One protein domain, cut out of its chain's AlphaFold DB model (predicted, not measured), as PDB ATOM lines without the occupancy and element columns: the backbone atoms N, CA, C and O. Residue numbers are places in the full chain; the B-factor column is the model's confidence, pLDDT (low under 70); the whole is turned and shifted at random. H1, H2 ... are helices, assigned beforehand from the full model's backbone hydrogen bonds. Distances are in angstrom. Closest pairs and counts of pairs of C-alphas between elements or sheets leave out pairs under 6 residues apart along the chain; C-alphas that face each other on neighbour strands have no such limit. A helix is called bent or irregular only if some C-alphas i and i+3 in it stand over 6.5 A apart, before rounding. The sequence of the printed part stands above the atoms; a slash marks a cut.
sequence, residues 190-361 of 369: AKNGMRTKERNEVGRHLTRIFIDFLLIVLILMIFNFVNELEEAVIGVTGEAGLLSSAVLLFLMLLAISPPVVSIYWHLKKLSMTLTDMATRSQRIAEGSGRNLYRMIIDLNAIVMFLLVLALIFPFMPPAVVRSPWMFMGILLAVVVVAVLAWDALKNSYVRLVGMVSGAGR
ATOM      1  N   ALA A 190     -22.705 121.478  92.866       50.09
ATOM      2  CA  ALA A 190     -24.142 121.711  93.062       50.09
ATOM      3  C   ALA A 190     -24.954 121.880  91.759       50.09
ATOM      4  O   ALA A 190     -26.179 121.953  91.811       50.09
ATOM      5  N   LYS A 191     -24.296 121.931  90.592       48.16
ATOM      6  CA  LYS A 191     -24.953 122.053  89.280       48.16
ATOM      7  C   LYS A 191     -24.759 120.827  88.374       48.16
ATOM      8  O   LYS A 191     -25.155 120.868  87.212       48.16
ATOM      9  N   ASN A 192     -24.185 119.736  88.895       49.19
ATOM     10  CA  ASN A 192     -23.871 118.521  88.135       49.19
ATOM     11  C   ASN A 192     -25.104 117.642  87.868       49.19
ATOM     12  O   ASN A 192     -25.231 116.533  88.382       49.19
ATOM     13  N   GLY A 193     -25.977 118.095  86.974       53.78
ATOM     14  CA  GLY A 193     -26.632 117.170  86.058       53.78
ATOM     15  C   GLY A 193     -25.691 116.953  84.879       53.78
ATOM     16  O   GLY A 193     -25.733 117.743  83.940       53.78
ATOM     17  N   MET A 194     -24.810 115.944  84.934       55.47
ATOM     18  CA  MET A 194     -23.972 115.582  83.778       55.47
ATOM     19  C   MET A 194     -24.875 115.439  82.548       55.47
ATOM     20  O   MET A 194     -25.750 114.568  82.528       55.47
ATOM     21  N   ARG A 195     -24.685 116.274  81.516       60.78
ATOM     22  CA  ARG A 195     -25.404 116.066  80.250       60.78
ATOM     23  C   ARG A 195     -24.917 114.749  79.649       60.78
ATOM     24  O   ARG A 195     -23.742 114.404  79.751       60.78
ATOM     25  N   THR A 196     -25.802 114.018  78.974       60.81
ATOM     26  CA  THR A 196     -25.528 112.674  78.428       60.81
ATOM     27  C   THR A 196     -24.245 112.614  77.585       60.81
ATOM     28  O   THR A 196     -23.531 111.617  77.612       60.81
ATOM     29  N   LYS A 197     -23.907 113.705  76.882       71.44
ATOM     30  CA  LYS A 197     -22.694 113.824  76.059       71.44
ATOM     31  C   LYS A 197     -21.399 113.823  76.886       71.44
ATOM     32  O   LYS A 197     -20.480 113.088  76.549       71.44
ATOM     33  N   GLU A 198     -21.357 114.584  77.976       69.50
ATOM     34  CA  GLU A 198     -20.200 114.680  78.879       69.50
ATOM     35  C   GLU A 198     -19.978 113.359  79.625       69.50
ATOM     36  O   GLU A 198     -18.856 112.866  79.716       69.50
ATOM     37  N   ARG A 199     -21.069 112.711  80.060       68.62
ATOM     38  CA  ARG A 199     -21.013 111.377  80.675       68.62
ATOM     39  C   ARG A 199     -20.432 110.328  79.722       68.62
ATOM     40  O   ARG A 199     -19.637 109.491  80.144       68.62
ATOM     41  N   ASN A 200     -20.803 110.383  78.443       75.31
ATOM     42  CA  ASN A 200     -20.286 109.468  77.424       75.31
ATOM     43  C   ASN A 200     -18.808 109.724  77.101       75.31
ATOM     44  O   ASN A 200     -18.072 108.781  76.819       75.31
ATOM     45  N   GLU A 201     -18.362 110.979  77.143       80.00
ATOM     46  CA  GLU A 201     -16.964 111.345  76.905       80.00
ATOM     47  C   GLU A 201     -16.057 110.893  78.057       80.00
ATOM     48  O   GLU A 201     -15.063 110.204  77.820       80.00
ATOM     49  N   VAL A 202     -16.461 111.158  79.305       78.31
ATOM     50  CA  VAL A 202     -15.780 110.640  80.505       78.31
ATOM     51  C   VAL A 202     -15.764 109.110  80.500       78.31
ATOM     52  O   VAL A 202     -14.709 108.507  80.699       78.31
ATOM     53  N   GLY A 203     -16.905 108.478  80.204       75.06
ATOM     54  CA  GLY A 203     -17.014 107.024  80.092       75.06
ATOM     55  C   GLY A 203     -16.037 106.445  79.071       75.06
ATOM     56  O   GLY A 203     -15.332 105.493  79.378       75.06
ATOM     57  N   ARG A 204     -15.903 107.067  77.893       86.62
ATOM     58  CA  ARG A 204     -14.964 106.624  76.853       86.62
ATOM     59  C   ARG A 204     -13.509 106.681  77.320       86.62
ATOM     60  O   ARG A 204     -12.763 105.742  77.051       86.62
ATOM     61  N   HIS A 205     -13.101 107.751  78.006       87.06
ATOM     62  CA  HIS A 205     -11.746 107.852  78.556       87.06
ATOM     63  C   HIS A 205     -11.493 106.804  79.646       87.06
ATOM     64  O   HIS A 205     -10.449 106.156  79.613       87.06
ATOM     65  N   LEU A 206     -12.454 106.575  80.545       81.19
ATOM     66  CA  LEU A 206     -12.356 105.526  81.564       81.19
ATOM     67  C   LEU A 206     -12.270 104.126  80.948       81.19
ATOM     68  O   LEU A 206     -11.421 103.337  81.351       81.19
ATOM     69  N   THR A 207     -13.096 103.824  79.944       82.50
ATOM     70  CA  THR A 207     -13.045 102.537  79.239       82.50
ATOM     71  C   THR A 207     -11.699 102.334  78.549       82.50
ATOM     72  O   THR A 207     -11.158 101.238  78.600       82.50
ATOM     73  N   ARG A 208     -11.122 103.379  77.939       89.50
ATOM     74  CA  ARG A 208      -9.783 103.305  77.332       89.50
ATOM     75  C   ARG A 208      -8.696 103.033  78.370       89.50
ATOM     76  O   ARG A 208      -7.938 102.096  78.177       89.50
ATOM     77  N   ILE A 209      -8.692 103.762  79.491       87.06
ATOM     78  CA  ILE A 209      -7.755 103.524  80.602       87.06
ATOM     79  C   ILE A 209      -7.873 102.085  81.113       87.06
ATOM     80  O   ILE A 209      -6.863 101.432  81.351       87.06
ATOM     81  N   PHE A 210      -9.099 101.577  81.259       83.56
ATOM     82  CA  PHE A 210      -9.340 100.206  81.701       83.56
ATOM     83  C   PHE A 210      -8.808  99.167  80.704       83.56
ATOM     84  O   PHE A 210      -8.162  98.208  81.116       83.56
ATOM     85  N   ILE A 211      -9.045  99.366  79.403       88.38
ATOM     86  CA  ILE A 211      -8.518  98.488  78.347       88.38
ATOM     87  C   ILE A 211      -6.989  98.516  78.339       88.38
ATOM     88  O   ILE A 211      -6.372  97.457  78.294       88.38
ATOM     89  N   ASP A 212      -6.380  99.699  78.417       90.81
ATOM     90  CA  ASP A 212      -4.924  99.839  78.438       90.81
ATOM     91  C   ASP A 212      -4.327  99.171  79.684       90.81
ATOM     92  O   ASP A 212      -3.329  98.464  79.582       90.81
ATOM     93  N   PHE A 213      -4.963  99.318  80.851       88.12
ATOM     94  CA  PHE A 213      -4.554  98.618  82.069       88.12
ATOM     95  C   PHE A 213      -4.647  97.094  81.909       88.12
ATOM     96  O   PHE A 213      -3.712  96.379  82.258       88.12
ATOM     97  N   LEU A 214      -5.738  96.586  81.330       87.12
ATOM     98  CA  LEU A 214      -5.900  95.158  81.061       87.12
ATOM     99  C   LEU A 214      -4.861  94.645  80.053       87.12
ATOM    100  O   LEU A 214      -4.359  93.534  80.203       87.12
ATOM    101  N   LEU A 215      -4.491  95.463  79.068       91.75
ATOM    102  CA  LEU A 215      -3.435  95.155  78.110       91.75
ATOM    103  C   LEU A 215      -2.056  95.106  78.783       91.75
ATOM    104  O   LEU A 215      -1.283  94.198  78.496       91.75
ATOM    105  N   ILE A 216      -1.766  96.010  79.725       90.69
ATOM    106  CA  ILE A 216      -0.548  95.949  80.550       90.69
ATOM    107  C   ILE A 216      -0.506  94.648  81.348       90.69
ATOM    108  O   ILE A 216       0.505  93.951  81.320       90.69
ATOM    109  N   VAL A 217      -1.601  94.308  82.033       87.50
ATOM    110  CA  VAL A 217      -1.702  93.063  82.805       87.50
ATOM    111  C   VAL A 217      -1.479  91.851  81.902       87.50
ATOM    112  O   VAL A 217      -0.708  90.969  82.263       87.50
ATOM    113  N   LEU A 218      -2.078  91.825  80.708       89.94
ATOM    114  CA  LEU A 218      -1.889  90.739  79.744       89.94
ATOM    115  C   LEU A 218      -0.423  90.604  79.306       89.94
ATOM    116  O   LEU A 218       0.110  89.499  79.298       89.94
ATOM    117  N   ILE A 219       0.238  91.718  78.975       91.88
ATOM    118  CA  ILE A 219       1.664  91.724  78.624       91.88
ATOM    119  C   ILE A 219       2.492  91.166  79.782       91.88
ATOM    120  O   ILE A 219       3.325  90.286  79.580       91.88
ATOM    121  N   LEU A 220       2.242  91.633  81.004       90.44
ATOM    122  CA  LEU A 220       2.951  91.168  82.193       90.44
ATOM    123  C   LEU A 220       2.740  89.685  82.469       90.44
ATOM    124  O   LEU A 220       3.695  89.002  82.823       90.44
ATOM    125  N   MET A 221       1.526  89.176  82.261       86.00
ATOM    126  CA  MET A 221       1.240  87.747  82.375       86.00
ATOM    127  C   MET A 221       2.041  86.925  81.365       86.00
ATOM    128  O   MET A 221       2.550  85.870  81.728       86.00
ATOM    129  N   ILE A 222       2.213  87.413  80.131       90.00
ATOM    130  CA  ILE A 222       3.065  86.750  79.133       90.00
ATOM    131  C   ILE A 222       4.517  86.705  79.623       90.00
ATOM    132  O   ILE A 222       5.135  85.647  79.574       90.00
ATOM    133  N   PHE A 223       5.054  87.810  80.145       89.81
ATOM    134  CA  PHE A 223       6.413  87.824  80.701       89.81
ATOM    135  C   PHE A 223       6.564  86.922  81.933       89.81
ATOM    136  O   PHE A 223       7.603  86.286  82.088       89.81
ATOM    137  N   ASN A 224       5.542  86.838  82.790       87.88
ATOM    138  CA  ASN A 224       5.534  85.927  83.938       87.88
ATOM    139  C   ASN A 224       5.571  84.462  83.479       87.88
ATOM    140  O   ASN A 224       6.399  83.690  83.948       87.88
ATOM    141  N   PHE A 225       4.749  84.112  82.488       86.38
ATOM    142  CA  PHE A 225       4.722  82.775  81.900       86.38
ATOM    143  C   PHE A 225       6.045  82.402  81.213       86.38
ATOM    144  O   PHE A 225       6.541  81.292  81.382       86.38
ATOM    145  N   VAL A 226       6.654  83.334  80.468       86.50
ATOM    146  CA  VAL A 226       7.981  83.132  79.861       86.50
ATOM    147  C   VAL A 226       9.040  82.886  80.938       86.50
ATOM    148  O   VAL A 226       9.842  81.969  80.787       86.50
ATOM    149  N   ASN A 227       9.015  83.651  82.034       85.00
ATOM    150  CA  ASN A 227       9.938  83.457  83.154       85.00
ATOM    151  C   ASN A 227       9.777  82.075  83.805       85.00
ATOM    152  O   ASN A 227      10.764  81.429  84.139       85.00
ATOM    153  N   GLU A 228       8.543  81.611  83.981       83.94
ATOM    154  CA  GLU A 228       8.258  80.301  84.574       83.94
ATOM    155  C   GLU A 228       8.713  79.142  83.673       83.94
ATOM    156  O   GLU A 228       9.305  78.174  84.153       83.94
ATOM    157  N   LEU A 229       8.521  79.264  82.353       83.12
ATOM    158  CA  LEU A 229       9.066  78.310  81.383       83.12
ATOM    159  C   LEU A 229      10.596  78.270  81.418       83.12
ATOM    160  O   LEU A 229      11.182  77.192  81.350       83.12
ATOM    161  N   GLU A 230      11.242  79.428  81.524       80.69
ATOM    162  CA  GLU A 230      12.699  79.516  81.603       80.69
ATOM    163  C   GLU A 230      13.238  78.849  82.876       80.69
ATOM    164  O   GLU A 230      14.152  78.030  82.788       80.69
ATOM    165  N   GLU A 231      12.631  79.101  84.041       79.81
ATOM    166  CA  GLU A 231      12.992  78.427  85.298       79.81
ATOM    167  C   GLU A 231      12.822  76.899  85.202       79.81
ATOM    168  O   GLU A 231      13.691  76.149  85.659       79.81
ATOM    169  N   ALA A 232      11.756  76.419  84.550       82.75
ATOM    170  CA  ALA A 232      11.538  74.991  84.324       82.75
ATOM    171  C   ALA A 232      12.599  74.369  83.396       82.75
ATOM    172  O   ALA A 232      13.083  73.269  83.664       82.75
ATOM    173  N   VAL A 233      12.995  75.069  82.327       81.00
ATOM    174  CA  VAL A 233      14.042  74.606  81.399       81.00
ATOM    175  C   VAL A 233      15.407  74.573  82.082       81.00
ATOM    176  O   VAL A 233      16.124  73.581  81.934       81.00
ATOM    177  N   ILE A 234      15.763  75.593  82.866       80.88
ATOM    178  CA  ILE A 234      17.017  75.620  83.641       80.88
ATOM    179  C   ILE A 234      17.047  74.460  84.644       80.88
ATOM    180  O   ILE A 234      18.064  73.779  84.763       80.88
ATOM    181  N   GLY A 235      15.923  74.182  85.314       79.81
ATOM    182  CA  GLY A 235      15.802  73.060  86.248       79.81
ATOM    183  C   GLY A 235      16.063  71.683  85.621       79.81
ATOM    184  O   GLY A 235      16.455  70.762  86.332       79.81
ATOM    185  N   VAL A 236      15.882  71.545  84.302       80.94
ATOM    186  CA  VAL A 236      16.106  70.295  83.552       80.94
ATOM    187  C   VAL A 236      17.472  70.263  82.858       80.94
ATOM    188  O   VAL A 236      18.107  69.213  82.810       80.94
ATOM    189  N   THR A 237      17.921  71.387  82.302       76.69
ATOM    190  CA  THR A 237      19.124  71.462  81.450       76.69
ATOM    191  C   THR A 237      20.393  71.828  82.215       76.69
ATOM    192  O   THR A 237      21.485  71.490  81.769       76.69
ATOM    193  N   GLY A 238      20.276  72.513  83.358       72.19
ATOM    194  CA  GLY A 238      21.417  73.044  84.109       72.19
ATOM    195  C   GLY A 238      22.192  74.157  83.389       72.19
ATOM    196  O   GLY A 238      23.193  74.638  83.920       72.19
ATOM    197  N   GLU A 239      21.753  74.575  82.198       70.19
ATOM    198  CA  GLU A 239      22.357  75.667  81.439       70.19
ATOM    199  C   GLU A 239      21.843  77.031  81.918       70.19
ATOM    200  O   GLU A 239      20.763  77.152  82.501       70.19
ATOM    201  N   ALA A 240      22.639  78.080  81.687       63.28
ATOM    202  CA  ALA A 240      22.225  79.444  81.987       63.28
ATOM    203  C   ALA A 240      21.011  79.834  81.124       63.28
ATOM    204  O   ALA A 240      20.983  79.553  79.926       63.28
ATOM    205  N   GLY A 241      20.029  80.494  81.744       62.94
ATOM    206  CA  GLY A 241      18.797  80.933  81.088       62.94
ATOM    207  C   GLY A 241      19.017  81.728  79.795       62.94
ATOM    208  O   GLY A 241      19.998  82.461  79.648       62.94
ATOM    209  N   LEU A 242      18.073  81.584  78.861       60.94
ATOM    210  CA  LEU A 242      18.051  82.239  77.548       60.94
ATOM    211  C   LEU A 242      17.940  83.770  77.637       60.94
ATOM    212  O   LEU A 242      18.381  84.465  76.720       60.94
ATOM    213  N   LEU A 243      17.360  84.315  78.709       71.06
ATOM    214  CA  LEU A 243      17.169  85.748  78.891       71.06
ATOM    215  C   LEU A 243      17.681  86.186  80.265       71.06
ATOM    216  O   LEU A 243      17.107  85.900  81.312       71.06
ATOM    217  N   SER A 244      18.748  86.989  80.276       80.12
ATOM    218  CA  SER A 244      19.170  87.634  81.523       80.12
ATOM    219  C   SER A 244      18.026  88.482  82.102       80.12
ATOM    220  O   SER A 244      17.271  89.121  81.363       80.12
ATOM    221  N   SER A 245      17.927  88.559  83.434       80.31
ATOM    222  CA  SER A 245      16.882  89.353  84.103       80.31
ATOM    223  C   SER A 245      16.873  90.832  83.675       80.31
ATOM    224  O   SER A 245      15.821  91.471  83.690       80.31
ATOM    225  N   ALA A 246      18.017  91.363  83.223       83.12
ATOM    226  CA  ALA A 246      18.129  92.691  82.620       83.12
ATOM    227  C   ALA A 246      17.409  92.794  81.264       83.12
ATOM    228  O   ALA A 246      16.689  93.762  81.020       83.12
ATOM    229  N   VAL A 247      17.579  91.795  80.392       85.69
ATOM    230  CA  VAL A 247      16.925  91.744  79.074       85.69
ATOM    231  C   VAL A 247      15.416  91.567  79.238       85.69
ATOM    232  O   VAL A 247      14.657  92.277  78.582       85.69
ATOM    233  N   LEU A 248      14.973  90.701  80.159       86.38
ATOM    234  CA  LEU A 248      13.551  90.546  80.497       86.38
ATOM    235  C   LEU A 248      12.931  91.865  80.969       86.38
ATOM    236  O   LEU A 248      11.894  92.274  80.449       86.38
ATOM    237  N   LEU A 249      13.584  92.563  81.905       87.12
ATOM    238  CA  LEU A 249      13.127  93.869  82.389       87.12
ATOM    239  C   LEU A 249      13.053  94.895  81.252       87.12
ATOM    240  O   LEU A 249      12.066  95.622  81.147       87.12
ATOM    241  N   PHE A 250      14.069  94.946  80.388       89.19
ATOM    242  CA  PHE A 250      14.106  95.878  79.264       89.19
ATOM    243  C   PHE A 250      12.971  95.622  78.264       89.19
ATOM    244  O   PHE A 250      12.231  96.547  77.925       89.19
ATOM    245  N   LEU A 251      12.787  94.371  77.833       90.75
ATOM    246  CA  LEU A 251      11.718  93.985  76.909       90.75
ATOM    247  C   LEU A 251      10.330  94.233  77.507       90.75
ATOM    248  O   LEU A 251       9.435  94.710  76.810       90.75
ATOM    249  N   MET A 252      10.159  93.969  78.801       89.88
ATOM    250  CA  MET A 252       8.910  94.218  79.514       89.88
ATOM    251  C   MET A 252       8.579  95.714  79.571       89.88
ATOM    252  O   MET A 252       7.456  96.107  79.252       89.88
ATOM    253  N   LEU A 253       9.545  96.566  79.933       90.00
ATOM    254  CA  LEU A 253       9.350  98.019  79.949       90.00
ATOM    255  C   LEU A 253       9.045  98.564  78.551       90.00
ATOM    256  O   LEU A 253       8.160  99.410  78.405       90.00
ATOM    257  N   LEU A 254       9.725  98.048  77.524       92.06
ATOM    258  CA  LEU A 254       9.459  98.399  76.132       92.06
ATOM    259  C   LEU A 254       8.017  98.042  75.743       92.06
ATOM    260  O   LEU A 254       7.297  98.897  75.225       92.06
ATOM    261  N   ALA A 255       7.579  96.817  76.043       92.56
ATOM    262  CA  ALA A 255       6.252  96.313  75.699       92.56
ATOM    263  C   ALA A 255       5.118  97.076  76.405       92.56
ATOM    264  O   ALA A 255       4.073  97.329  75.810       92.56
ATOM    265  N   ILE A 256       5.328  97.485  77.658       92.69
ATOM    266  CA  ILE A 256       4.344  98.218  78.469       92.69
ATOM    267  C   ILE A 256       4.350  99.725  78.163       92.69
ATOM    268  O   ILE A 256       3.399 100.433  78.502       92.69
ATOM    269  N   SER A 257       5.381 100.243  77.487       90.56
ATOM    270  CA  SER A 257       5.497 101.681  77.227       90.56
ATOM    271  C   SER A 257       4.317 102.278  76.436       90.56
ATOM    272  O   SER A 257       3.808 103.317  76.875       90.56
ATOM    273  N   PRO A 258       3.777 101.652  75.362       93.38
ATOM    274  CA  PRO A 258       2.654 102.234  74.628       93.38
ATOM    275  C   PRO A 258       1.364 102.384  75.457       93.38
ATOM    276  O   PRO A 258       0.822 103.496  75.484       93.38
ATOM    277  N   PRO A 259       0.856 101.352  76.168       93.12
ATOM    278  CA  PRO A 259      -0.345 101.513  76.982       93.12
ATOM    279  C   PRO A 259      -0.125 102.436  78.183       93.12
ATOM    280  O   PRO A 259      -1.039 103.179  78.529       93.12
ATOM    281  N   VAL A 260       1.071 102.488  78.784       90.19
ATOM    282  CA  VAL A 260       1.361 103.452  79.865       90.19
ATOM    283  C   VAL A 260       1.241 104.891  79.367       90.19
ATOM    284  O   VAL A 260       0.580 105.716  80.004       90.19
ATOM    285  N   VAL A 261       1.821 105.197  78.205       90.75
ATOM    286  CA  VAL A 261       1.689 106.521  77.584       90.75
ATOM    287  C   VAL A 261       0.225 106.806  77.234       90.75
ATOM    288  O   VAL A 261      -0.266 107.905  77.501       90.75
ATOM    289  N   SER A 262      -0.504 105.818  76.702       90.38
ATOM    290  CA  SER A 262      -1.939 105.946  76.426       90.38
ATOM    291  C   SER A 262      -2.739 106.292  77.688       90.38
ATOM    292  O   SER A 262      -3.516 107.252  77.667       90.38
ATOM    293  N   ILE A 263      -2.512 105.598  78.808       89.50
ATOM    294  CA  ILE A 263      -3.176 105.867  80.093       89.50
ATOM    295  C   ILE A 263      -2.922 107.303  80.544       89.50
ATOM    296  O   ILE A 263      -3.875 108.001  80.895       89.50
ATOM    297  N   TYR A 264      -1.671 107.775  80.489       88.75
ATOM    298  CA  TYR A 264      -1.337 109.156  80.844       88.75
ATOM    299  C   TYR A 264      -2.141 110.162  80.005       88.75
ATOM    300  O   TYR A 264      -2.778 111.070  80.546       88.75
ATOM    301  N   TRP A 265      -2.179 109.979  78.683       89.25
ATOM    302  CA  TRP A 265      -2.924 110.865  77.788       89.25
ATOM    303  C   TRP A 265      -4.428 110.851  78.053       89.25
ATOM    304  O   TRP A 265      -5.066 111.907  78.028       89.25
ATOM    305  N   HIS A 266      -5.013 109.683  78.318       87.62
ATOM    306  CA  HIS A 266      -6.441 109.572  78.613       87.62
ATOM    307  C   HIS A 266      -6.788 110.139  79.991       87.62
ATOM    308  O   HIS A 266      -7.817 110.801  80.109       87.62
ATOM    309  N   LEU A 267      -5.926 109.972  80.999       85.69
ATOM    310  CA  LEU A 267      -6.074 110.622  82.304       85.69
ATOM    311  C   LEU A 267      -5.999 112.142  82.179       85.69
ATOM    312  O   LEU A 267      -6.838 112.840  82.746       85.69
ATOM    313  N   LYS A 268      -5.053 112.660  81.385       85.56
ATOM    314  CA  LYS A 268      -4.923 114.095  81.100       85.56
ATOM    315  C   LYS A 268      -6.159 114.644  80.384       85.56
ATOM    316  O   LYS A 268      -6.678 115.680  80.785       85.56
ATOM    317  N   LYS A 269      -6.676 113.942  79.368       84.81
ATOM    318  CA  LYS A 269      -7.910 114.340  78.667       84.81
ATOM    319  C   LYS A 269      -9.134 114.283  79.574       84.81
ATOM    320  O   LYS A 269      -9.888 115.242  79.605       84.81
ATOM    321  N   LEU A 270      -9.294 113.219  80.359       81.62
ATOM    322  CA  LEU A 270     -10.375 113.096  81.339       81.62
ATOM    323  C   LEU A 270     -10.339 114.254  82.343       81.62
ATOM    324  O   LEU A 270     -11.357 114.891  82.593       81.62
ATOM    325  N   SER A 271      -9.150 114.570  82.849       76.62
ATOM    326  CA  SER A 271      -8.880 115.732  83.693       76.62
ATOM    327  C   SER A 271      -9.288 117.051  83.011       76.62
ATOM    328  O   SER A 271     -10.038 117.838  83.595       76.62
ATOM    329  N   MET A 272      -8.916 117.268  81.746       76.62
ATOM    330  CA  MET A 272      -9.318 118.448  80.967       76.62
ATOM    331  C   MET A 272     -10.831 118.525  80.740       76.62
ATOM    332  O   MET A 272     -11.410 119.581  80.969       76.62
ATOM    333  N   THR A 273     -11.494 117.431  80.362       74.75
ATOM    334  CA  THR A 273     -12.950 117.395  80.152       74.75
ATOM    335  C   THR A 273     -13.696 117.705  81.449       74.75
ATOM    336  O   THR A 273     -14.596 118.542  81.453       74.75
ATOM    337  N   LEU A 274     -13.277 117.108  82.574       69.50
ATOM    338  CA  LEU A 274     -13.824 117.426  83.898       69.50
ATOM    339  C   LEU A 274     -13.584 118.895  84.269       69.50
ATOM    340  O   LEU A 274     -14.466 119.547  84.833       69.50
ATOM    341  N   THR A 275     -12.420 119.436  83.903       70.19
ATOM    342  CA  THR A 275     -12.083 120.844  84.129       70.19
ATOM    343  C   THR A 275     -12.963 121.782  83.306       70.19
ATOM    344  O   THR A 275     -13.472 122.782  83.815       70.19
ATOM    345  N   ASP A 276     -13.153 121.480  82.028       70.88
ATOM    346  CA  ASP A 276     -13.956 122.276  81.107       70.88
ATOM    347  C   ASP A 276     -15.429 122.258  81.503       70.88
ATOM    348  O   ASP A 276     -16.063 123.311  81.545       70.88
ATOM    349  N   MET A 277     -15.955 121.095  81.892       66.19
ATOM    350  CA  MET A 277     -17.298 120.959  82.460       66.19
ATOM    351  C   MET A 277     -17.486 121.874  83.674       66.19
ATOM    352  O   MET A 277     -18.438 122.653  83.754       66.19
ATOM    353  N   ALA A 278     -16.539 121.832  84.606       59.00
ATOM    354  CA  ALA A 278     -16.607 122.625  85.820       59.00
ATOM    355  C   ALA A 278     -16.377 124.125  85.604       59.00
ATOM    356  O   ALA A 278     -16.956 124.941  86.319       59.00
ATOM    357  N   THR A 279     -15.569 124.515  84.615       60.69
ATOM    358  CA  THR A 279     -15.360 125.933  84.281       60.69
ATOM    359  C   THR A 279     -16.508 126.518  83.453       60.69
ATOM    360  O   THR A 279     -16.781 127.712  83.577       60.69
ATOM    361  N   ARG A 280     -17.231 125.705  82.663       60.25
ATOM    362  CA  ARG A 280     -18.420 126.118  81.891       60.25
ATOM    363  C   ARG A 280     -19.671 126.348  82.736       60.25
ATOM    364  O   ARG A 280     -20.552 127.075  82.286       60.25
ATOM    365  N   SER A 281     -19.770 125.798  83.950       52.47
ATOM    366  CA  SER A 281     -20.982 125.925  84.788       52.47
ATOM    367  C   SER A 281     -21.248 127.342  85.351       52.47
ATOM    368  O   SER A 281     -22.236 127.560  86.059       52.47
ATOM    369  N   GLN A 282     -20.459 128.335  84.920       48.97
ATOM    370  CA  GLN A 282     -20.738 129.770  85.023       48.97
ATOM    371  C   GLN A 282     -20.694 130.338  86.452       48.97
ATOM    372  O   GLN A 282     -21.569 131.102  86.853       48.97
ATOM    373  N   ARG A 283     -19.647 130.007  87.225       49.28
ATOM    374  CA  ARG A 283     -19.329 130.741  88.470       49.28
ATOM    375  C   ARG A 283     -17.854 130.877  88.848       49.28
ATOM    376  O   ARG A 283     -17.569 131.460  89.889       49.28
ATOM    377  N   ILE A 284     -16.912 130.430  88.015       48.84
ATOM    378  CA  ILE A 284     -15.515 130.870  88.149       48.84
ATOM    379  C   ILE A 284     -15.384 132.167  87.353       48.84
ATOM    380  O   ILE A 284     -14.880 132.188  86.231       48.84
ATOM    381  N   ALA A 285     -15.954 133.227  87.929       44.84
ATOM    382  CA  ALA A 285     -15.662 134.589  87.526       44.84
ATOM    383  C   ALA A 285     -14.145 134.786  87.655       44.84
ATOM    384  O   ALA A 285     -13.572 134.474  88.694       44.84
ATOM    385  N   GLU A 286     -13.539 135.151  86.530       55.62
ATOM    386  CA  GLU A 286     -12.233 135.782  86.313       55.62
ATOM    387  C   GLU A 286     -11.149 135.679  87.411       55.62
ATOM    388  O   GLU A 286     -11.327 136.030  88.575       55.62
ATOM    389  N   GLY A 287      -9.945 135.266  86.997       61.91
ATOM    390  CA  GLY A 287      -8.726 135.354  87.810       61.91
ATOM    391  C   GLY A 287      -8.338 134.075  88.567       61.91
ATOM    392  O   GLY A 287      -8.369 132.963  88.029       61.91
ATOM    393  N   SER A 288      -7.899 134.235  89.822       55.16
ATOM    394  CA  SER A 288      -7.127 133.241  90.596       55.16
ATOM    395  C   SER A 288      -7.855 131.920  90.892       55.16
ATOM    396  O   SER A 288      -7.209 130.873  90.966       55.16
ATOM    397  N   GLY A 289      -9.189 131.922  90.985       59.38
ATOM    398  CA  GLY A 289      -9.986 130.713  91.241       59.38
ATOM    399  C   GLY A 289      -9.925 129.680  90.107       59.38
ATOM    400  O   GLY A 289      -9.902 128.475  90.363       59.38
ATOM    401  N   ARG A 290      -9.817 130.136  88.851       65.12
ATOM    402  CA  ARG A 290      -9.680 129.254  87.677       65.12
ATOM    403  C   ARG A 290      -8.328 128.553  87.661       65.12
ATOM    404  O   ARG A 290      -8.245 127.375  87.318       65.12
ATOM    405  N   ASN A 291      -7.286 129.273  88.067       66.62
ATOM    406  CA  ASN A 291      -5.920 128.763  88.117       66.62
ATOM    407  C   ASN A 291      -5.747 127.726  89.229       66.62
ATOM    408  O   ASN A 291      -5.158 126.675  88.977       66.62
ATOM    409  N   LEU A 292      -6.324 127.971  90.410       63.09
ATOM    410  CA  LEU A 292      -6.348 126.996  91.503       63.09
ATOM    411  C   LEU A 292      -7.064 125.704  91.086       63.09
ATOM    412  O   LEU A 292      -6.573 124.606  91.331       63.09
ATOM    413  N   TYR A 293      -8.217 125.830  90.432       64.12
ATOM    414  CA  TYR A 293      -9.012 124.675  90.033       64.12
ATOM    415  C   TYR A 293      -8.290 123.797  89.002       64.12
ATOM    416  O   TYR A 293      -8.184 122.585  89.183       64.12
ATOM    417  N   ARG A 294      -7.708 124.420  87.967       70.31
ATOM    418  CA  ARG A 294      -6.876 123.710  86.987       70.31
ATOM    419  C   ARG A 294      -5.665 123.047  87.642       70.31
ATOM    420  O   ARG A 294      -5.341 121.921  87.302       70.31
ATOM    421  N   MET A 295      -5.022 123.717  88.602       70.75
ATOM    422  CA  MET A 295      -3.897 123.151  89.352       70.75
ATOM    423  C   MET A 295      -4.290 121.879  90.120       70.75
ATOM    424  O   MET A 295      -3.580 120.880  90.042       70.75
ATOM    425  N   ILE A 296      -5.413 121.892  90.848       65.62
ATOM    426  CA  ILE A 296      -5.877 120.722  91.614       65.62
ATOM    427  C   ILE A 296      -6.128 119.532  90.684       65.62
ATOM    428  O   ILE A 296      -5.758 118.407  91.008       65.62
ATOM    429  N   ILE A 297      -6.729 119.776  89.523       68.81
ATOM    430  CA  ILE A 297      -7.052 118.718  88.568       68.81
ATOM    431  C   ILE A 297      -5.808 118.178  87.851       68.81
ATOM    432  O   ILE A 297      -5.681 116.960  87.706       68.81
ATOM    433  N   ASP A 298      -4.863 119.043  87.476       73.56
ATOM    434  CA  ASP A 298      -3.572 118.630  86.913       73.56
ATOM    435  C   ASP A 298      -2.798 117.745  87.910       73.56
ATOM    436  O   ASP A 298      -2.316 116.673  87.544       73.56
ATOM    437  N   LEU A 299      -2.751 118.131  89.194       77.00
ATOM    438  CA  LEU A 299      -2.161 117.307  90.255       77.00
ATOM    439  C   LEU A 299      -2.902 115.979  90.433       77.00
ATOM    440  O   LEU A 299      -2.269 114.932  90.565       77.00
ATOM    441  N   ASN A 300      -4.235 116.000  90.408       71.81
ATOM    442  CA  ASN A 300      -5.031 114.789  90.559       71.81
ATOM    443  C   ASN A 300      -4.790 113.790  89.415       71.81
ATOM    444  O   ASN A 300      -4.726 112.585  89.643       71.81
ATOM    445  N   ALA A 301      -4.597 114.275  88.185       78.19
ATOM    446  CA  ALA A 301      -4.248 113.427  87.050       78.19
ATOM    447  C   ALA A 301      -2.904 112.707  87.255       78.19
ATOM    448  O   ALA A 301      -2.805 111.519  86.953       78.19
ATOM    449  N   ILE A 302      -1.900 113.392  87.820       81.69
ATOM    450  CA  ILE A 302      -0.601 112.787  88.161       81.69
ATOM    451  C   ILE A 302      -0.779 111.710  89.235       81.69
ATOM    452  O   ILE A 302      -0.244 110.613  89.093       81.69
ATOM    453  N   VAL A 303      -1.552 111.992  90.288       78.75
ATOM    454  CA  VAL A 303      -1.814 111.019  91.362       78.75
ATOM    455  C   VAL A 303      -2.532 109.785  90.815       78.75
ATOM    456  O   VAL A 303      -2.115 108.667  91.099       78.75
ATOM    457  N   MET A 304      -3.565 109.962  89.987       78.31
ATOM    458  CA  MET A 304      -4.245 108.842  89.329       78.31
ATOM    459  C   MET A 304      -3.291 108.041  88.438       78.31
ATOM    460  O   MET A 304      -3.343 106.815  88.446       78.31
ATOM    461  N   PHE A 305      -2.394 108.709  87.711       84.56
ATOM    462  CA  PHE A 305      -1.408 108.034  86.872       84.56
ATOM    463  C   PHE A 305      -0.427 107.201  87.701       84.56
ATOM    464  O   PHE A 305      -0.203 106.034  87.392       84.56
ATOM    465  N   LEU A 306       0.088 107.762  88.798       83.31
ATOM    466  CA  LEU A 306       0.943 107.052  89.750       83.31
ATOM    467  C   LEU A 306       0.236 105.850  90.383       83.31
ATOM    468  O   LEU A 306       0.843 104.795  90.518       83.31
ATOM    469  N   LEU A 307      -1.045 105.985  90.740       78.94
ATOM    470  CA  LEU A 307      -1.836 104.880  91.285       78.94
ATOM    471  C   LEU A 307      -2.014 103.748  90.269       78.94
ATOM    472  O   LEU A 307      -1.855 102.582  90.623       78.94
ATOM    473  N   VAL A 308      -2.307 104.080  89.009       81.62
ATOM    474  CA  VAL A 308      -2.415 103.074  87.943       81.62
ATOM    475  C   VAL A 308      -1.064 102.404  87.692       81.62
ATOM    476  O   VAL A 308      -1.021 101.187  87.541       81.62
ATOM    477  N   LEU A 309       0.040 103.157  87.723       82.75
ATOM    478  CA  LEU A 309       1.391 102.608  87.599       82.75
ATOM    479  C   LEU A 309       1.744 101.684  88.777       82.75
ATOM    480  O   LEU A 309       2.314 100.619  88.573       82.75
ATOM    481  N   ALA A 310       1.365 102.041  90.005       81.69
ATOM    482  CA  ALA A 310       1.578 101.195  91.178       81.69
ATOM    483  C   ALA A 310       0.814  99.862  91.082       81.69
ATOM    484  O   ALA A 310       1.297  98.837  91.559       81.69
ATOM    485  N   LEU A 311      -0.343  99.853  90.412       78.69
ATOM    486  CA  LEU A 311      -1.150  98.651  90.188       78.69
ATOM    487  C   LEU A 311      -0.496  97.651  89.210       78.69
ATOM    488  O   LEU A 311      -0.938  96.512  89.129       78.69
ATOM    489  N   ILE A 312       0.563  98.051  88.496       84.25
ATOM    490  CA  ILE A 312       1.360  97.192  87.600       84.25
ATOM    491  C   ILE A 312       2.286  96.269  88.407       84.25
ATOM    492  O   ILE A 312       2.502  95.120  88.026       84.25
ATOM    493  N   PHE A 313       2.806  96.750  89.542       82.56
ATOM    494  CA  PHE A 313       3.832  96.063  90.336       82.56
ATOM    495  C   PHE A 313       3.471  94.620  90.742       82.56
ATOM    496  O   PHE A 313       4.321  93.746  90.579       82.56
ATOM    497  N   PRO A 314       2.237  94.306  91.193       78.31
ATOM    498  CA  PRO A 314       1.860  92.941  91.578       78.31
ATOM    499  C   PRO A 314       1.901  91.914  90.441       78.31
ATOM    500  O   PRO A 314       1.848  90.719  90.712       78.31
ATOM    501  N   PHE A 315       1.943  92.366  89.188       81.88
ATOM    502  CA  PHE A 315       1.950  91.506  88.007       81.88
ATOM    503  C   PHE A 315       3.359  91.335  87.416       81.88
ATOM    504  O   PHE A 315       3.520  90.603  86.440       81.88
ATOM    505  N   MET A 316       4.382  91.994  87.975       83.00
ATOM    506  CA  MET A 316       5.763  91.872  87.496       83.00
ATOM    507  C   MET A 316       6.342  90.475  87.790       83.00
ATOM    508  O   MET A 316       6.077  89.927  88.862       83.00
ATOM    509  N   PRO A 317       7.159  89.901  86.885       83.38
ATOM    510  CA  PRO A 317       7.796  88.604  87.111       83.38
ATOM    511  C   PRO A 317       8.683  88.595  88.371       83.38
ATOM    512  O   PRO A 317       9.513  89.501  88.529       83.38
ATOM    513  N   PRO A 318       8.597  87.576  89.250       81.31
ATOM    514  CA  PRO A 318       9.377  87.515  90.489       81.31
ATOM    515  C   PRO A 318      10.896  87.591  90.289       81.31
ATOM    516  O   PRO A 318      11.604  88.146  91.134       81.31
ATOM    517  N   ALA A 319      11.417  87.056  89.180       78.88
ATOM    518  CA  ALA A 319      12.839  87.150  88.846       78.88
ATOM    519  C   ALA A 319      13.280  88.595  88.581       78.88
ATOM    520  O   ALA A 319      14.370  88.995  88.984       78.88
ATOM    521  N   VAL A 320      12.415  89.400  87.955       82.25
ATOM    522  CA  VAL A 320      12.667  90.823  87.708       82.25
ATOM    523  C   VAL A 320      12.609  91.607  89.017       82.25
ATOM    524  O   VAL A 320      13.489  92.423  89.270       82.25
ATOM    525  N   VAL A 321      11.632  91.319  89.882       82.19
ATOM    526  CA  VAL A 321      11.475  92.015  91.174       82.19
ATOM    527  C   VAL A 321      12.657  91.756  92.115       82.19
ATOM    528  O   VAL A 321      13.106  92.676  92.795       82.19
ATOM    529  N   ARG A 322      13.193  90.527  92.144       82.75
ATOM    530  CA  ARG A 322      14.372  90.161  92.955       82.75
ATOM    531  C   ARG A 322      15.703  90.611  92.343       82.75
ATOM    532  O   ARG A 322      16.736  90.528  93.002       82.75
ATOM    533  N   SER A 323      15.697  91.054  91.089       82.88
ATOM    534  CA  SER A 323      16.910  91.413  90.364       82.88
ATOM    535  C   SER A 323      17.497  92.750  90.844       82.88
ATOM    536  O   SER A 323      16.742  93.705  91.051       82.88
ATOM    537  N   PRO A 324      18.836  92.902  90.918       83.88
ATOM    538  CA  PRO A 324      19.482  94.195  91.169       83.88
ATOM    539  C   PRO A 324      19.061  95.285  90.170       83.88
ATOM    540  O   PRO A 324      19.029  96.470  90.500       83.88
ATOM    541  N   TRP A 325      18.687  94.882  88.951       84.56
ATOM    542  CA  TRP A 325      18.243  95.778  87.883       84.56
ATOM    543  C   TRP A 325      16.890  96.445  88.167       84.56
ATOM    544  O   TRP A 325      16.557  97.442  87.524       84.56
ATOM    545  N   MET A 326      16.131  95.964  89.157       84.69
ATOM    546  CA  MET A 326      14.842  96.541  89.537       84.69
ATOM    547  C   MET A 326      14.967  98.002  89.982       84.69
ATOM    548  O   MET A 326      14.130  98.827  89.622       84.69
ATOM    549  N   PHE A 327      16.043  98.362  90.688       85.12
ATOM    550  CA  PHE A 327      16.300  99.756  91.071       85.12
ATOM    551  C   PHE A 327      16.456 100.666  89.849       85.12
ATOM    552  O   PHE A 327      15.918 101.773  89.831       85.12
ATOM    553  N   MET A 328      17.133 100.178  88.806       83.50
ATOM    554  CA  MET A 328      17.276 100.891  87.536       83.50
ATOM    555  C   MET A 328      15.919 101.038  86.835       83.50
ATOM    556  O   MET A 328      15.600 102.110  86.325       83.50
ATOM    557  N   GLY A 329      15.095  99.985  86.855       82.38
ATOM    558  CA  GLY A 329      13.734 100.009  86.318       82.38
ATOM    559  C   GLY A 329      12.830 101.017  87.033       82.38
ATOM    560  O   GLY A 329      12.132 101.789  86.377       82.38
ATOM    561  N   ILE A 330      12.890 101.073  88.367       84.25
ATOM    562  CA  ILE A 330      12.166 102.064  89.175       84.25
ATOM    563  C   ILE A 330      12.667 103.475  88.863       84.25
ATOM    564  O   ILE A 330      11.853 104.370  88.646       84.25
ATOM    565  N   LEU A 331      13.986 103.685  88.796       85.44
ATOM    566  CA  LEU A 331      14.568 104.981  88.445       85.44
ATOM    567  C   LEU A 331      14.084 105.445  87.065       85.44
ATOM    568  O   LEU A 331      13.644 106.584  86.920       85.44
ATOM    569  N   LEU A 332      14.096 104.555  86.071       84.38
ATOM    570  CA  LEU A 332      13.596 104.844  84.731       84.38
ATOM    571  C   LEU A 332      12.099 105.180  84.750       84.38
ATOM    572  O   LEU A 332      11.687 106.159  84.134       84.38
ATOM    573  N   ALA A 333      11.289 104.431  85.501       81.56
ATOM    574  CA  ALA A 333       9.867 104.720  85.665       81.56
ATOM    575  C   ALA A 333       9.635 106.102  86.301       81.56
ATOM    576  O   ALA A 333       8.802 106.865  85.814       81.56
ATOM    577  N   VAL A 334      10.404 106.465  87.333       84.19
ATOM    578  CA  VAL A 334      10.352 107.792  87.967       84.19
ATOM    579  C   VAL A 334      10.732 108.888  86.975       84.19
ATOM    580  O   VAL A 334      10.042 109.903  86.912       84.19
ATOM    581  N   VAL A 335      11.775 108.688  86.163       85.38
ATOM    582  CA  VAL A 335      12.179 109.643  85.119       85.38
ATOM    583  C   VAL A 335      11.079 109.804  84.072       85.38
ATOM    584  O   VAL A 335      10.715 110.930  83.746       85.38
ATOM    585  N   VAL A 336      10.491 108.710  83.585       83.31
ATOM    586  CA  VAL A 336       9.384 108.755  82.616       83.31
ATOM    587  C   VAL A 336       8.178 109.486  83.202       83.31
ATOM    588  O   VAL A 336       7.622 110.367  82.549       83.31
ATOM    589  N   VAL A 337       7.801 109.184  84.447       83.06
ATOM    590  CA  VAL A 337       6.730 109.901  85.151       83.06
ATOM    591  C   VAL A 337       7.070 111.383  85.277       83.06
ATOM    592  O   VAL A 337       6.210 112.211  84.999       83.06
ATOM    593  N   ALA A 338       8.301 111.731  85.656       84.62
ATOM    594  CA  ALA A 338       8.732 113.116  85.803       84.62
ATOM    595  C   ALA A 338       8.681 113.875  84.469       84.62
ATOM    596  O   ALA A 338       8.188 115.000  84.443       84.62
ATOM    597  N   VAL A 339       9.112 113.254  83.365       86.69
ATOM    598  CA  VAL A 339       9.055 113.830  82.013       86.69
ATOM    599  C   VAL A 339       7.607 114.021  81.565       86.69
ATOM    600  O   VAL A 339       7.234 115.112  81.142       86.69
ATOM    601  N   LEU A 340       6.757 112.998  81.708       83.19
ATOM    602  CA  LEU A 340       5.340 113.090  81.348       83.19
ATOM    603  C   LEU A 340       4.605 114.121  82.220       83.19
ATOM    604  O   LEU A 340       3.789 114.896  81.725       83.19
ATOM    605  N   ALA A 341       4.894 114.171  83.519       81.75
ATOM    606  CA  ALA A 341       4.267 115.090  84.463       81.75
ATOM    607  C   ALA A 341       4.883 116.499  84.457       81.75
ATOM    608  O   ALA A 341       4.333 117.386  85.114       81.75
ATOM    609  N   TRP A 342       5.979 116.734  83.726       83.38
ATOM    610  CA  TRP A 342       6.755 117.975  83.795       83.38
ATOM    611  C   TRP A 342       5.906 119.213  83.519       83.38
ATOM    612  O   TRP A 342       5.890 120.154  84.312       83.38
ATOM    613  N   ASP A 343       5.125 119.187  82.438       80.00
ATOM    614  CA  ASP A 343       4.255 120.304  82.069       80.00
ATOM    615  C   ASP A 343       3.197 120.579  83.140       80.00
ATOM    616  O   ASP A 343       2.903 121.731  83.457       80.00
ATOM    617  N   ALA A 344       2.626 119.524  83.723       75.19
ATOM    618  CA  ALA A 344       1.610 119.643  84.760       75.19
ATOM    619  C   ALA A 344       2.205 120.196  86.066       75.19
ATOM    620  O   ALA A 344       1.615 121.096  86.670       75.19
ATOM    621  N   LEU A 345       3.394 119.732  86.467       78.06
ATOM    622  CA  LEU A 345       4.123 120.218  87.643       78.06
ATOM    623  C   LEU A 345       4.560 121.675  87.475       78.06
ATOM    624  O   LEU A 345       4.285 122.497  88.349       78.06
ATOM    625  N   LYS A 346       5.168 122.020  86.334       82.38
ATOM    626  CA  LYS A 346       5.588 123.389  86.010       82.38
ATOM    627  C   LYS A 346       4.398 124.345  86.016       82.38
ATOM    628  O   LYS A 346       4.443 125.380  86.678       82.38
ATOM    629  N   ASN A 347       3.310 123.987  85.333       76.38
ATOM    630  CA  ASN A 347       2.110 124.821  85.277       76.38
ATOM    631  C   ASN A 347       1.452 124.974  86.651       76.38
ATOM    632  O   ASN A 347       0.979 126.058  86.992       76.38
ATOM    633  N   SER A 348       1.448 123.913  87.457       76.75
ATOM    634  CA  SER A 348       0.947 123.948  88.831       76.75
ATOM    635  C   SER A 348       1.792 124.858  89.720       76.75
ATOM    636  O   SER A 348       1.239 125.687  90.440       76.75
ATOM    637  N   TYR A 349       3.120 124.765  89.623       77.81
ATOM    638  CA  TYR A 349       4.053 125.610  90.366       77.81
ATOM    639  C   TYR A 349       3.895 127.089  90.005       77.81
ATOM    640  O   TYR A 349       3.692 127.914  90.891       77.81
ATOM    641  N   VAL A 350       3.898 127.427  88.711       77.44
ATOM    642  CA  VAL A 350       3.732 128.814  88.240       77.44
ATOM    643  C   VAL A 350       2.403 129.402  88.719       77.44
ATOM    644  O   VAL A 350       2.362 130.531  89.205       77.44
ATOM    645  N   ARG A 351       1.310 128.628  88.651       74.25
ATOM    646  CA  ARG A 351      -0.002 129.066  89.154       74.25
ATOM    647  C   ARG A 351       0.009 129.261  90.669       74.25
ATOM    648  O   ARG A 351      -0.565 130.238  91.139       74.25
ATOM    649  N   LEU A 352       0.654 128.370  91.427       71.81
ATOM    650  CA  LEU A 352       0.769 128.491  92.880       71.81
ATOM    651  C   LEU A 352       1.572 129.730  93.275       71.81
ATOM    652  O   LEU A 352       1.105 130.510  94.103       71.81
ATOM    653  N   VAL A 353       2.721 129.958  92.637       73.88
ATOM    654  CA  VAL A 353       3.544 131.153  92.863       73.88
ATOM    655  C   VAL A 353       2.758 132.418  92.523       73.88
ATOM    656  O   VAL A 353       2.709 133.316  93.352       73.88
ATOM    657  N   GLY A 354       2.056 132.463  91.385       70.62
ATOM    658  CA  GLY A 354       1.221 133.611  91.007       70.62
ATOM    659  C   GLY A 354       0.062 133.894  91.974       70.62
ATOM    660  O   GLY A 354      -0.348 135.043  92.136       70.62
ATOM    661  N   MET A 355      -0.456 132.868  92.658       66.25
ATOM    662  CA  MET A 355      -1.464 133.033  93.713       66.25
ATOM    663  C   MET A 355      -0.871 133.560  95.022       66.25
ATOM    664  O   MET A 355      -1.536 134.325  95.719       66.25
ATOM    665  N   VAL A 356       0.355 133.152  95.364       68.44
ATOM    666  CA  VAL A 356       1.045 133.567  96.597       68.44
ATOM    667  C   VAL A 356       1.658 134.963  96.457       68.44
ATOM    668  O   VAL A 356       1.609 135.736  97.409       68.44
ATOM    669  N   SER A 357       2.184 135.314  95.281       69.19
ATOM    670  CA  SER A 357       2.827 136.607  95.015       69.19
ATOM    671  C   SER A 357       1.844 137.743  94.715       69.19
ATOM    672  O   SER A 357       2.249 138.899  94.672       69.19
ATOM    673  N   GLY A 358       0.555 137.449  94.500       55.75
ATOM    674  CA  GLY A 358      -0.466 138.466  94.218       55.75
ATOM    675  C   GLY A 358      -0.366 139.119  92.832       55.75
ATOM    676  O   GLY A 358      -1.171 139.997  92.528       55.75
ATOM    677  N   ALA A 359       0.549 138.661  91.969       51.69
ATOM    678  CA  ALA A 359       0.833 139.239  90.649       51.69
ATOM    679  C   ALA A 359      -0.338 139.164  89.643       51.69
ATOM    680  O   ALA A 359      -0.280 139.760  88.578       51.69
ATOM    681  N   GLY A 360      -1.432 138.472  89.976       44.00
ATOM    682  CA  GLY A 360      -2.660 138.461  89.171       44.00
ATOM    683  C   GLY A 360      -3.589 139.666  89.372       44.00
ATOM    684  O   GLY A 360      -4.700 139.639  88.850       44.00
ATOM    685  N   ARG A 361      -3.204 140.675  90.171       42.69
ATOM    686  CA  ARG A 361      -4.000 141.900  90.385       42.69
ATOM    687  C   ARG A 361      -3.581 143.092  89.519       42.69
ATOM    688  O   ARG A 361      -4.422 143.950  89.299       42.69
TER     689      ARG A 361
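AT A GLANCE: This is residues 190 to 361 of the 369 residues of the protein "Cation:proton antiporter" of Methanomassiliicoccales archaeon (UniProt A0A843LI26). Long helices lie side by side in a flat row, H1, H2b, H3 and H5b in that order, each running opposite ways to its neighbour, with H1 along one edge of the slab. H2 and H5 are bent, each into two arms, and the short helix H4 packs on H2a, the first arm of H2. The printed part has 172 residues with five named helices, H1 to H5 in chain order, and no named strand; the class is all helix. The whole is loose, with a radius of gyration of the C-alphas of 21.2 A and spans of 73 by 40 by 20 A.

IN THESE COORDINATES: H1, residues 196 to 237, is the longest helix, 60.8 A from C-alpha 196 at (-25.528, 112.674, 78.428) to C-alpha 237 at (19.124, 71.462, 81.450). H2, residues 245 to 280, was assigned as one helix by its hydrogen bonds but is bent: C-alphas 255 and 258 are 7.0 A apart. Its arms are H2a, residues 245 to 255, 15.2 A, and H2b, residues 258 to 280, 32.7 A, at a steep tilt of 42 degrees. H3 is residues 288 to 310, 33.2 A; H4 is residues 318 to 321, 5.0 A. H5, residues 326 to 356, likewise assigned as one helix by its hydrogen bonds, is bent, with C-alphas 340 and 343 7.3 A apart. Its arms H5a, residues 326 to 340, 20.8 A, and H5b, residues 343 to 356, 19.9 A, stand at a steep tilt of 60 degrees; C-alpha 356 is at (1.045, 133.567, 96.597).

HOW THE PARTS SIT: H1 touches H2b with residues 198 to 216 alone, at a shallow tilt of 19 degrees, opposite ways; the closest C-alphas, of Asp 212 and Pro 259, are 5.1 A apart. H1 and H2a form a helical hairpin, touching with residues 219 to 223 of H1 alone, closest at the C-alphas of Phe 223 and Met 252, 7.0 A. H2b and H3 form another, at a shallow tilt of 27 degrees, with the C-alphas of Leu 267 and Ala 301 closest at 5.8 A. H3 touches H5b, closest at the C-alphas of Met 295 and Ser 348, 4.9 A; they run opposite ways at a tilt of 36 degrees, only just steep. H2a touches H4, closest at the C-alphas of Ser 245 and Val 320, 5.7 A. H2a and H5a only just touch, with 3 pairs of C-alphas within 8 A, Leu 249 and Gly 329 closest at 7.3 A. H1 is apart from H5a and H5b. In H1, H2a, H2b, H3, H5a and H5b every O i to N i+4 pair is within hydrogen-bond range; H4 is too short for such a pair.

THE WHOLE: The C-alphas of Val 236 and Arg 361 are the two farthest apart, 74.7 A. The printed part has no cut. The link from H4 to H5 is tight, the other three are short, and there is no long link. Mean pLDDT of the printed part is 77.3; 39 residues are under 70, among them residues 190 to 196, 277 to 293 and 355 to 361.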